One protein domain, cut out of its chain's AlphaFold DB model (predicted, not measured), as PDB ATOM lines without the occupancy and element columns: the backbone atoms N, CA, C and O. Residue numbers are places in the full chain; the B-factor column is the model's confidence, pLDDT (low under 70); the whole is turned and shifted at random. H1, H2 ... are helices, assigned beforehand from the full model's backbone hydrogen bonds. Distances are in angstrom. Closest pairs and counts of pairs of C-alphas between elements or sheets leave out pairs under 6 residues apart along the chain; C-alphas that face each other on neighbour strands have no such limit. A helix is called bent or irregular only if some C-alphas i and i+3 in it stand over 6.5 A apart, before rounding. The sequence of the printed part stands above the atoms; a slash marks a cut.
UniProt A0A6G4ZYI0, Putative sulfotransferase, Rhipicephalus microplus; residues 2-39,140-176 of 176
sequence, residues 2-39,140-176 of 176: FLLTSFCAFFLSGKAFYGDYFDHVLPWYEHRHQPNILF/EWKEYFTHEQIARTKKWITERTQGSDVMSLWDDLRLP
ATOM      1  N   PHE A   2     148.259  57.444 132.768       61.22
ATOM      2  CA  PHE A   2     147.179  56.748 133.505       61.22
ATOM      3  C   PHE A   2     146.310  57.624 134.431       61.22
ATOM      4  O   PHE A   2     145.100  57.428 134.490       61.22
ATOM      5  N   LEU A   3     146.889  58.623 135.108       77.31
ATOM      6  CA  LEU A   3     146.153  59.476 136.056       77.31
ATOM      7  C   LEU A   3     145.048  60.314 135.392       77.31
ATOM      8  O   LEU A   3     143.959  60.434 135.945       77.31
ATOM      9  N   LEU A   4     145.299  60.851 134.193       80.44
ATOM     10  CA  LEU A   4     144.316  61.669 133.478       80.44
ATOM     11  C   LEU A   4     143.123  60.833 133.009       80.44
ATOM     12  O   LEU A   4     141.987  61.279 133.121       80.44
ATOM     13  N   THR A   5     143.366  59.620 132.511       84.00
ATOM     14  CA  THR A   5     142.289  58.732 132.059       84.00
ATOM     15  C   THR A   5     141.366  58.346 133.205       84.00
ATOM     16  O   THR A   5     140.147  58.454 133.064       84.00
ATOM     17  N   SER A   6     141.936  57.973 134.355       86.44
ATOM     18  CA  SER A   6     141.158  57.664 135.555       86.44
ATOM     19  C   SER A   6     140.396  58.887 136.065       86.44
ATOM     20  O   SER A   6     139.212  58.777 136.377       86.44
ATOM     21  N   PHE A   7     141.035  60.062 136.085       88.62
ATOM     22  CA  PHE A   7     140.376  61.303 136.489       88.62
ATOM     23  C   PHE A   7     139.233  61.693 135.542       88.62
ATOM     24  O   PHE A   7     138.157  62.037 136.010       88.62
ATOM     25  N   CYS A   8     139.424  61.596 134.224       90.00
ATOM     26  CA  CYS A   8     138.383  61.880 133.236       90.00
ATOM     27  C   CYS A   8     137.169  60.963 133.444       90.00
ATOM     28  O   CYS A   8     136.045  61.445 133.544       90.00
ATOM     29  N   ALA A   9     137.384  59.653 133.604       90.69
ATOM     30  CA  ALA A   9     136.295  58.718 133.883       90.69
ATOM     31  C   ALA A   9     135.580  59.027 135.211       90.69
ATOM     32  O   ALA A   9     134.355  58.961 135.276       90.69
ATOM     33  N   PHE A  10     136.334  59.393 136.248       91.25
ATOM     34  CA  PHE A  10     135.791  59.795 137.543       91.25
ATOM     35  C   PHE A  10     134.960  61.084 137.451       91.25
ATOM     36  O   PHE A  10     133.832  61.113 137.940       91.25
ATOM     37  N   PHE A  11     135.465  62.106 136.758       92.19
ATOM     38  CA  PHE A  11     134.779  63.378 136.536       92.19
ATOM     39  C   PHE A  11     133.460  63.189 135.779       92.19
ATOM     40  O   PHE A  11     132.411  63.605 136.260       92.19
ATOM     41  N   LEU A  12     133.492  62.465 134.653       93.25
ATOM     42  CA  LEU A  12     132.304  62.179 133.837       93.25
ATOM     43  C   LEU A  12     131.271  61.294 134.556       93.25
ATOM     44  O   LEU A  12     130.127  61.213 134.124       93.25
ATOM     45  N   SER A  13     131.657  60.608 135.638       92.31
ATOM     46  CA  SER A  13     130.726  59.805 136.438       92.31
ATOM     47  C   SER A  13     129.887  60.622 137.428       92.31
ATOM     48  O   SER A  13     129.061  60.041 138.128       92.31
ATOM     49  N   GLY A  14     130.130  61.935 137.541       89.31
ATOM     50  CA  GLY A  14     129.450  62.811 138.499       89.31
ATOM     51  C   GLY A  14     129.850  62.579 139.960       89.31
ATOM     52  O   GLY A  14     129.204  63.087 140.868       89.31
ATOM     53  N   LYS A  15     130.913  61.801 140.205       85.94
ATOM     54  CA  LYS A  15     131.408  61.458 141.553       85.94
ATOM     55  C   LYS A  15     132.547  62.358 142.029       85.94
ATOM     56  O   LYS A  15     133.137  62.087 143.073       85.94
ATOM     57  N   ALA A  16     132.881  63.390 141.257       83.88
ATOM     58  CA  ALA A  16     133.881  64.372 141.639       83.88
ATOM     59  C   ALA A  16     133.450  65.159 142.884       83.88
ATOM     60  O   ALA A  16     132.288  65.130 143.294       83.88
ATOM     61  N   PHE A  17     134.393  65.885 143.485       76.31
ATOM     62  CA  PHE A  17     134.054  66.839 144.538       76.31
ATOM     63  C   PHE A  17     132.990  67.812 144.021       76.31
ATOM     64  O   PHE A  17     133.112  68.334 142.915       76.31
ATOM     65  N   TYR A  18     131.953  68.017 144.835       81.88
ATOM     66  CA  TYR A  18     130.731  68.760 144.519       81.88
ATOM     67  C   TYR A  18     129.748  68.083 143.544       81.88
ATOM     68  O   TYR A  18     128.625  68.557 143.457       81.88
ATOM     69  N   GLY A  19     130.060  66.953 142.903       89.88
ATOM     70  CA  GLY A  19     129.118  66.200 142.056       89.88
ATOM     71  C   GLY A  19     129.353  66.368 140.550       89.88
ATOM     72  O   GLY A  19     130.480  66.614 140.116       89.88
ATOM     73  N   ASP A  20     128.303  66.198 139.736       93.31
ATOM     74  CA  ASP A  20     128.370  66.424 138.286       93.31
ATOM     75  C   ASP A  20     128.409  67.923 137.969       93.31
ATOM     76  O   ASP A  20     127.703  68.732 138.565       93.31
ATOM     77  N   TYR A  21     129.236  68.300 137.000       94.38
ATOM     78  CA  TYR A  21     129.409  69.688 136.586       94.38
ATOM     79  C   TYR A  21     128.100  70.360 136.141       94.38
ATOM     80  O   TYR A  21     127.833  71.501 136.522       94.38
ATOM     81  N   PHE A  22     127.266  69.671 135.359       95.50
ATOM     82  CA  PHE A  22     126.038  70.256 134.822       95.50
ATOM     83  C   PHE A  22     124.915  70.345 135.857       95.50
ATOM     84  O   PHE A  22     124.050  71.206 135.698       95.50
ATOM     85  N   ASP A  23     124.970  69.561 136.942       94.56
ATOM     86  CA  ASP A  23     124.086  69.763 138.105       94.56
ATOM     87  C   ASP A  23     124.304  71.144 138.742       94.56
ATOM     88  O   ASP A  23     123.366  71.736 139.274       94.56
ATOM     89  N   HIS A  24     125.519  71.700 138.643       93.06
ATOM     90  CA  HIS A  24     125.803  73.070 139.082       93.06
ATOM     91  C   HIS A  24     125.463  74.101 138.018       93.06
ATOM     92  O   HIS A  24     124.858  75.120 138.327       93.06
ATOM     93  N   VAL A  25     125.866  73.885 136.766       95.94
ATOM     94  CA  VAL A  25     125.772  74.940 135.744       95.94
ATOM     95  C   VAL A  25     124.338  75.204 135.294       95.94
ATOM     96  O   VAL A  25     123.961  76.368 135.151       95.94
ATOM     97  N   LEU A  26     123.538  74.158 135.060       97.25
ATOM     98  CA  LEU A  26     122.226  74.307 134.425       97.25
ATOM     99  C   LEU A  26     121.241  75.150 135.248       97.25
ATOM    100  O   LEU A  26     120.688  76.088 134.670       97.25
ATOM    101  N   PRO A  27     121.071  74.938 136.570       96.62
ATOM    102  CA  PRO A  27     120.161  75.769 137.356       96.62
ATOM    103  C   PRO A  27     120.541  77.255 137.312       96.62
ATOM    104  O   PRO A  27     119.693  78.111 137.065       96.62
ATOM    105  N   TRP A  28     121.828  77.587 137.469       97.12
ATOM    106  CA  TRP A  28     122.293  78.978 137.379       97.12
ATOM    107  C   TRP A  28     122.131  79.560 135.976       97.12
ATOM    108  O   TRP A  28     121.817  80.742 135.832       97.12
ATOM    109  N   TYR A  29     122.316  78.741 134.943       97.56
ATOM    110  CA  TYR A  29     122.098  79.154 133.565       97.56
ATOM    111  C   TYR A  29     120.619  79.461 133.290       97.56
ATOM    112  O   TYR A  29     120.317  80.472 132.662       97.56
ATOM    113  N   GLU A  30     119.673  78.675 133.798       97.38
ATOM    114  CA  GLU A  30     118.237  78.987 133.692       97.38
ATOM    115  C   GLU A  30     117.886  80.325 134.358       97.38
ATOM    116  O   GLU A  30     117.088  81.103 133.835       97.38
ATOM    117  N   HIS A  31     118.556  80.644 135.467       97.50
ATOM    118  CA  HIS A  31     118.335  81.867 136.234       97.50
ATOM    119  C   HIS A  31     119.162  83.066 135.729       97.50
ATOM    120  O   HIS A  31     119.078  84.154 136.297       97.50
ATOM    121  N   ARG A  32     119.932  82.913 134.641       97.00
ATOM    122  CA  ARG A  32     120.897  83.917 134.142       97.00
ATOM    123  C   ARG A  32     120.313  85.293 133.819       97.00
ATOM    124  O   ARG A  32     121.062  86.260 133.745       97.00
ATOM    125  N   HIS A  33     119.003  85.373 133.594       96.44
ATOM    126  CA  HIS A  33     118.299  86.615 133.259       96.44
ATOM    127  C   HIS A  33     117.755  87.353 134.488       96.44
ATOM    128  O   HIS A  33     117.151  88.416 134.349       96.44
ATOM    129  N   GLN A  34     117.933  86.802 135.693       97.81
ATOM    130  CA  GLN A  34     117.531  87.478 136.922       97.81
ATOM    131  C   GLN A  34     118.438  88.688 137.200       97.81
ATOM    132  O   GLN A  34     119.648  88.620 136.984       97.81
ATOM    133  N   PRO A  35     117.889  89.798 137.728       96.31
ATOM    134  CA  PRO A  35     118.623  91.058 137.881       96.31
ATOM    135  C   PRO A  35     119.816  90.969 138.843       96.31
ATOM    136  O   PRO A  35     120.728  91.785 138.776       96.31
ATOM    137  N   ASN A  36     119.811  89.986 139.741       96.69
ATOM    138  CA  ASN A  36     120.838  89.732 140.745       96.69
ATOM    139  C   ASN A  36     121.768  88.563 140.376       96.69
ATOM    140  O   ASN A  36     122.506  88.087 141.239       96.69
ATOM    141  N   ILE A  37     121.750  88.101 139.122       97.44
ATOM    142  CA  ILE A  37     122.635  87.042 138.628       97.44
ATOM    143  C   ILE A  37     123.414  87.561 137.423       97.44
ATOM    144  O   ILE A  37     122.848  87.974 136.416       97.44
ATOM    145  N   LEU A  38     124.744  87.503 137.519       97.69
ATOM    146  CA  LEU A  38     125.644  87.770 136.405       97.69
ATOM    147  C   LEU A  38     126.280  86.461 135.952       97.69
ATOM    148  O   LEU A  38     127.228  85.978 136.568       97.69
ATOM    149  N   PHE A  39     125.774  85.907 134.856       97.12
ATOM    150  CA  PHE A  39     126.368  84.730 134.233       97.12
ATOM    151  C   PHE A  39     127.457  85.150 133.233       97.12
ATOM    152  O   PHE A  39     127.213  85.948 132.321       97.12
ATOM    153  N   GLU A 140     143.237  74.104 125.827       89.88
ATOM    154  CA  GLU A 140     144.384  73.218 126.091       89.88
ATOM    155  C   GLU A 140     144.020  71.745 126.288       89.88
ATOM    156  O   GLU A 140     144.894  70.890 126.181       89.88
ATOM    157  N   TRP A 141     142.754  71.422 126.556       89.75
ATOM    158  CA  TRP A 141     142.290  70.036 126.663       89.75
ATOM    159  C   TRP A 141     142.643  69.204 125.417       89.75
ATOM    160  O   TRP A 141     142.845  67.998 125.544       89.75
ATOM    161  N   LYS A 142     142.795  69.843 124.245       88.94
ATOM    162  CA  LYS A 142     143.192  69.211 122.975       88.94
ATOM    163  C   LYS A 142     144.552  68.516 123.041       88.94
ATOM    164  O   LYS A 142     144.740  67.501 122.386       88.94
ATOM    165  N   GLU A 143     145.464  69.024 123.867       89.12
ATOM    166  CA  GLU A 143     146.802  68.451 124.059       89.12
ATOM    167  C   GLU A 143     146.796  67.248 125.017       89.12
ATOM    168  O   GLU A 143     147.766  66.498 125.102       89.12
ATOM    169  N   TYR A 144     145.716  67.080 125.785       88.81
ATOM    170  CA  TYR A 144     145.633  66.097 126.862       88.81
ATOM    171  C   TYR A 144     144.669  64.952 126.549       88.81
ATOM    172  O   TYR A 144     144.893  63.829 127.002       88.81
ATOM    173  N   PHE A 145     143.587  65.225 125.817       91.00
ATOM    174  CA  PHE A 145     142.514  64.262 125.607       91.00
ATOM    175  C   PHE A 145     142.812  63.355 124.413       91.00
ATOM    176  O   PHE A 145     143.112  63.816 123.314       91.00
ATOM    177  N   THR A 146     142.650  62.048 124.606       92.56
ATOM    178  CA  THR A 146     142.624  61.087 123.498       92.56
ATOM    179  C   THR A 146     141.328  61.219 122.695       92.56
ATOM    180  O   THR A 146     140.316  61.708 123.199       92.56
ATOM    181  N   HIS A 147     141.307  60.715 121.457       92.00
ATOM    182  CA  HIS A 147     140.082  60.693 120.645       92.00
ATOM    183  C   HIS A 147     138.904  59.997 121.348       92.00
ATOM    184  O   HIS A 147     137.769  60.463 121.251       92.00
ATOM    185  N   GLU A 148     139.166  58.926 122.101       93.25
ATOM    186  CA  GLU A 148     138.145  58.235 122.895       93.25
ATOM    187  C   GLU A 148     137.601  59.128 124.022       93.25
ATOM    188  O   GLU A 148     136.389  59.223 124.210       93.25
ATOM    189  N   GLN A 149     138.476  59.829 124.750       93.31
ATOM    190  CA  GLN A 149     138.066  60.753 125.814       93.31
ATOM    191  C   GLN A 149     137.241  61.915 125.265       93.31
ATOM    192  O   GLN A 149     136.235  62.285 125.871       93.31
ATOM    193  N   ILE A 150     137.616  62.447 124.099       93.12
ATOM    194  CA  ILE A 150     136.837  63.468 123.389       93.12
ATOM    195  C   ILE A 150     135.443  62.928 123.064       93.12
ATOM    196  O   ILE A 150     134.454  63.575 123.389       93.12
ATOM    197  N   ALA A 151     135.344  61.734 122.473       93.31
ATOM    198  CA  ALA A 151     134.058  61.135 122.115       93.31
ATOM    199  C   ALA A 151     133.162  60.872 123.338       93.31
ATOM    200  O   ALA A 151     131.960  61.137 123.302       93.31
ATOM    201  N   ARG A 152     133.741  60.396 124.446       94.50
ATOM    202  CA  ARG A 152     133.010  60.182 125.704       94.50
ATOM    203  C   ARG A 152     132.533  61.492 126.326       94.50
ATOM    204  O   ARG A 152     131.399  61.556 126.787       94.50
ATOM    205  N   THR A 153     133.374  62.524 126.307       94.50
ATOM    206  CA  THR A 153     133.038  63.854 126.835       94.50
ATOM    207  C   THR A 153     131.938  64.507 126.002       94.50
ATOM    208  O   THR A 153     130.953  64.955 126.574       94.50
ATOM    209  N   LYS A 154     132.031  64.438 124.666       93.88
ATOM    210  CA  LYS A 154     130.980  64.847 123.717       93.88
ATOM    211  C   LYS A 154     129.627  64.248 124.050       93.88
ATOM    212  O   LYS A 154     128.623  64.951 124.159       93.88
ATOM    213  N   LYS A 155     129.612  62.921 124.196       95.19
ATOM    214  CA  LYS A 155     128.402  62.170 124.515       95.19
ATOM    215  C   LYS A 155     127.818  62.630 125.851       95.19
ATOM    216  O   LYS A 155     126.643  62.968 125.898       95.19
ATOM    217  N   TRP A 156     128.649  62.715 126.890       95.88
ATOM    218  CA  TRP A 156     128.230  63.183 128.212       95.88
ATOM    219  C   TRP A 156     127.678  64.616 128.175       95.88
ATOM    220  O   TRP A 156     126.586  64.840 128.680       95.88
ATOM    221  N   ILE A 157     128.353  65.569 127.520       95.62
ATOM    222  CA  ILE A 157     127.857  66.949 127.362       95.62
ATOM    223  C   ILE A 157     126.491  66.955 126.673       95.62
ATOM    224  O   ILE A 157     125.564  67.594 127.163       95.62
ATOM    225  N   THR A 158     126.349  66.215 125.569       95.12
ATOM    226  CA  THR A 158     125.089  66.132 124.810       95.12
ATOM    227  C   THR A 158     123.950  65.596 125.679       95.12
ATOM    228  O   THR A 158     122.871  66.178 125.707       95.12
ATOM    229  N   GLU A 159     124.190  64.507 126.412       96.38
ATOM    230  CA  GLU A 159     123.192  63.889 127.295       96.38
ATOM    231  C   GLU A 159     122.823  64.812 128.462       96.38
ATOM    232  O   GLU A 159     121.646  65.003 128.755       96.38
ATOM    233  N   ARG A 160     123.817  65.424 129.116       96.56
ATOM    234  CA  ARG A 160     123.600  66.280 130.290       96.56
ATOM    235  C   ARG A 160     122.933  67.608 129.961       96.56
ATOM    236  O   ARG A 160     122.258  68.150 130.826       96.56
ATOM    237  N   THR A 161     123.125  68.130 128.754       96.44
ATOM    238  CA  THR A 161     122.564  69.424 128.321       96.44
ATOM    239  C   THR A 161     121.328  69.276 127.439       96.44
ATOM    240  O   THR A 161     120.819  70.268 126.917       96.44
ATOM    241  N   GLN A 162     120.809  68.055 127.289       96.25
ATOM    242  CA  GLN A 162     119.607  67.795 126.511       96.25
ATOM    243  C   GLN A 162     118.436  68.659 127.009       96.25
ATOM    244  O   GLN A 162     118.074  68.627 128.182       96.25
ATOM    245  N   GLY A 163     117.826  69.415 126.094       96.06
ATOM    246  CA  GLY A 163     116.716  70.321 126.407       96.06
ATOM    247  C   GLY A 163     117.133  71.722 126.869       96.06
ATOM    248  O   GLY A 163     116.258  72.541 127.126       96.06
ATOM    249  N   SER A 164     118.433  72.021 126.927       96.69
ATOM    250  CA  SER A 164     118.974  73.347 127.235       96.69
ATOM    251  C   SER A 164     119.745  73.925 126.045       96.69
ATOM    252  O   SER A 164     120.395  73.198 125.297       96.69
ATOM    253  N   ASP A 165     119.717  75.250 125.891       95.88
ATOM    254  CA  ASP A 165     120.536  75.995 124.930       95.88
ATOM    255  C   ASP A 165     121.908  76.391 125.499       95.88
ATOM    256  O   ASP A 165     122.646  77.131 124.850       95.88
ATOM    257  N   VAL A 166     122.294  75.890 126.682       95.75
ATOM    258  CA  VAL A 166     123.544  76.271 127.369       95.75
ATOM    259  C   VAL A 166     124.789  76.134 126.496       95.75
ATOM    260  O   VAL A 166     125.697  76.956 126.592       95.75
ATOM    261  N   MET A 167     124.825  75.146 125.600       94.31
ATOM    262  CA  MET A 167     125.990  74.915 124.749       94.31
ATOM    263  C   MET A 167     126.184  75.984 123.664       94.31
ATOM    264  O   MET A 167     127.309  76.139 123.193       94.31
ATOM    265  N   SER A 168     125.156  76.789 123.363       93.44
ATOM    266  CA  SER A 168     125.267  77.944 122.452       93.44
ATOM    267  C   SER A 168     126.273  78.995 122.929       93.44
ATOM    268  O   SER A 168     126.804  79.767 122.134       93.44
ATOM    269  N   LEU A 169     126.611  79.001 124.227       91.94
ATOM    270  CA  LEU A 169     127.648  79.877 124.780       91.94
ATOM    271  C   LEU A 169     129.035  79.640 124.161       91.94
ATOM    272  O   LEU A 169     129.915  80.489 124.316       91.94
ATOM    273  N   TRP A 170     129.246  78.502 123.494       91.56
ATOM    274  CA  TRP A 170     130.546  78.092 122.968       91.56
ATOM    275  C   TRP A 170     130.516  77.640 121.500       91.56
ATOM    276  O   TRP A 170     131.437  76.937 121.072       91.56
ATOM    277  N   ASP A 171     129.517  78.062 120.718       86.06
ATOM    278  CA  ASP A 171     129.394  77.705 119.294       86.06
ATOM    279  C   ASP A 171     130.685  78.002 118.498       86.06
ATOM    280  O   ASP A 171     131.128  77.195 117.676       86.06
ATOM    281  N   ASP A 172     131.367  79.103 118.821       80.19
ATOM    282  CA  ASP A 172     132.605  79.526 118.153       80.19
ATOM    283  C   ASP A 172     133.852  78.735 118.582       80.19
ATOM    284  O   ASP A 172     134.864  78.697 117.875       80.19
ATOM    285  N   LEU A 173     133.817  78.093 119.751       73.94
ATOM    286  CA  LEU A 173     135.011  77.539 120.395       73.94
ATOM    287  C   LEU A 173     135.273  76.076 120.042       73.94
ATOM    288  O   LEU A 173     136.331  75.548 120.405       73.94
ATOM    289  N   ARG A 174     134.355  75.439 119.296       67.75
ATOM    290  CA  ARG A 174     134.409  74.011 118.942       67.75
ATOM    291  C   ARG A 174     134.839  73.191 120.158       67.75
ATOM    292  O   ARG A 174     135.882  72.523 120.128       67.75
ATOM    293  N   LEU A 175     134.077  73.335 121.246       69.69
ATOM    294  CA  LEU A 175     134.220  72.476 122.417       69.69
ATOM    295  C   LEU A 175     134.232  71.001 121.977       69.69
ATOM    296  O   LEU A 175     133.736  70.705 120.885       69.69
ATOM    297  N   PRO A 176     134.866  70.103 122.758       57.97
ATOM    298  CA  PRO A 176     134.769  68.682 122.489       57.97
ATOM    299  C   PRO A 176     133.295  68.327 122.561       57.97
ATOM    300  O   PRO A 176     132.736  68.213 123.665       57.97
TER     301      PRO A 176
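This is residues 2 to 39 and 140 to 176 of the 176 residues of the protein "Putative sulfotransferase" of Rhipicephalus microplus (UniProt A0A6G4ZYI0). Two stretches of helices run roughly alongside each other with few contacts between them: H1 and H2 follow one another in a long row that makes the longest axis, and H4 runs beside this row, pointing nearly the same way as H1 and meeting it near H1's last residues. H3 lies off the first end of H4, while after H4 the printed part folds back through H5, whose residues 168 to 173 stick out together with Arg 174. The 75 printed residues have five named helices, H1 to H5 in order, and no named strand; the class is all helix. The whole is only just loose, close to compact, with a radius of gyration of the C-alphas of 13.9 A, and its C-alphas span an elongated 45 by 29 by 22 A.

H1, residues 2 to 12, begins at C-alpha 2 (147.179, 56.748, 133.505) and is 15.8 A long from first to last C-alpha. H2, residues 21 to 30, is 14.8 A long; it is neither bent nor irregular, but only just: C-alphas 24 and 27 are 6.5 A apart. Past the cut come H3, residues 140 to 143, 5.7 A long, and H4, residues 147 to 160, 19.9 A long, which ends at C-alpha 160 (123.600, 66.280, 130.290). H5, residues 166 to 173, is 13.5 A long and ends at C-alpha 173 (135.011, 77.539, 120.395). H5 is irregular: C-alphas 169 and 172 are 8.3 A apart.

H1 touches H4 at a shallow tilt of 15 degrees, running the same way; their closest C-alphas, those of Leu 12 and Trp 156, are 7.0 A apart. H1 and H2 are only just apart, with their closest C-alphas 8.3 A from each other. H2 is close to H4 but not clearly touching, at a steep tilt of 42 degrees; the closest C-alphas, of Phe 22 and Arg 160, are 6.5 A apart. H2 is also close to H5 but not clearly touching, about perpendicular at 76 degrees; the closest C-alphas, of Tyr 29 and Val 166, are 7.0 A apart. H3 touches no helix, and H1 and H5 are apart. Each O i to N i+4 pair is within hydrogen-bond range in H1 and H4, against 4 of 6 in H2 and 0 of 4 in H5, where 3 of 5 O i to N i+3 pairs are; H3 is too short for an i+4 pair.

The farthest C-alphas, those of Phe 2 and Pro 35, are 44.9 A apart. Residues 40 to 139 are not printed, and C-alphas 39 and 140 are 22.9 A apart across this cut, which the link from H2 to H3 crosses. Of the links printed whole, H3 to H4 and H4 to H5 are tight and H1 to H2 is short. The mean pLDDT of the printed part is 90.6; residue 2 and residues 174 to 176 are under 70.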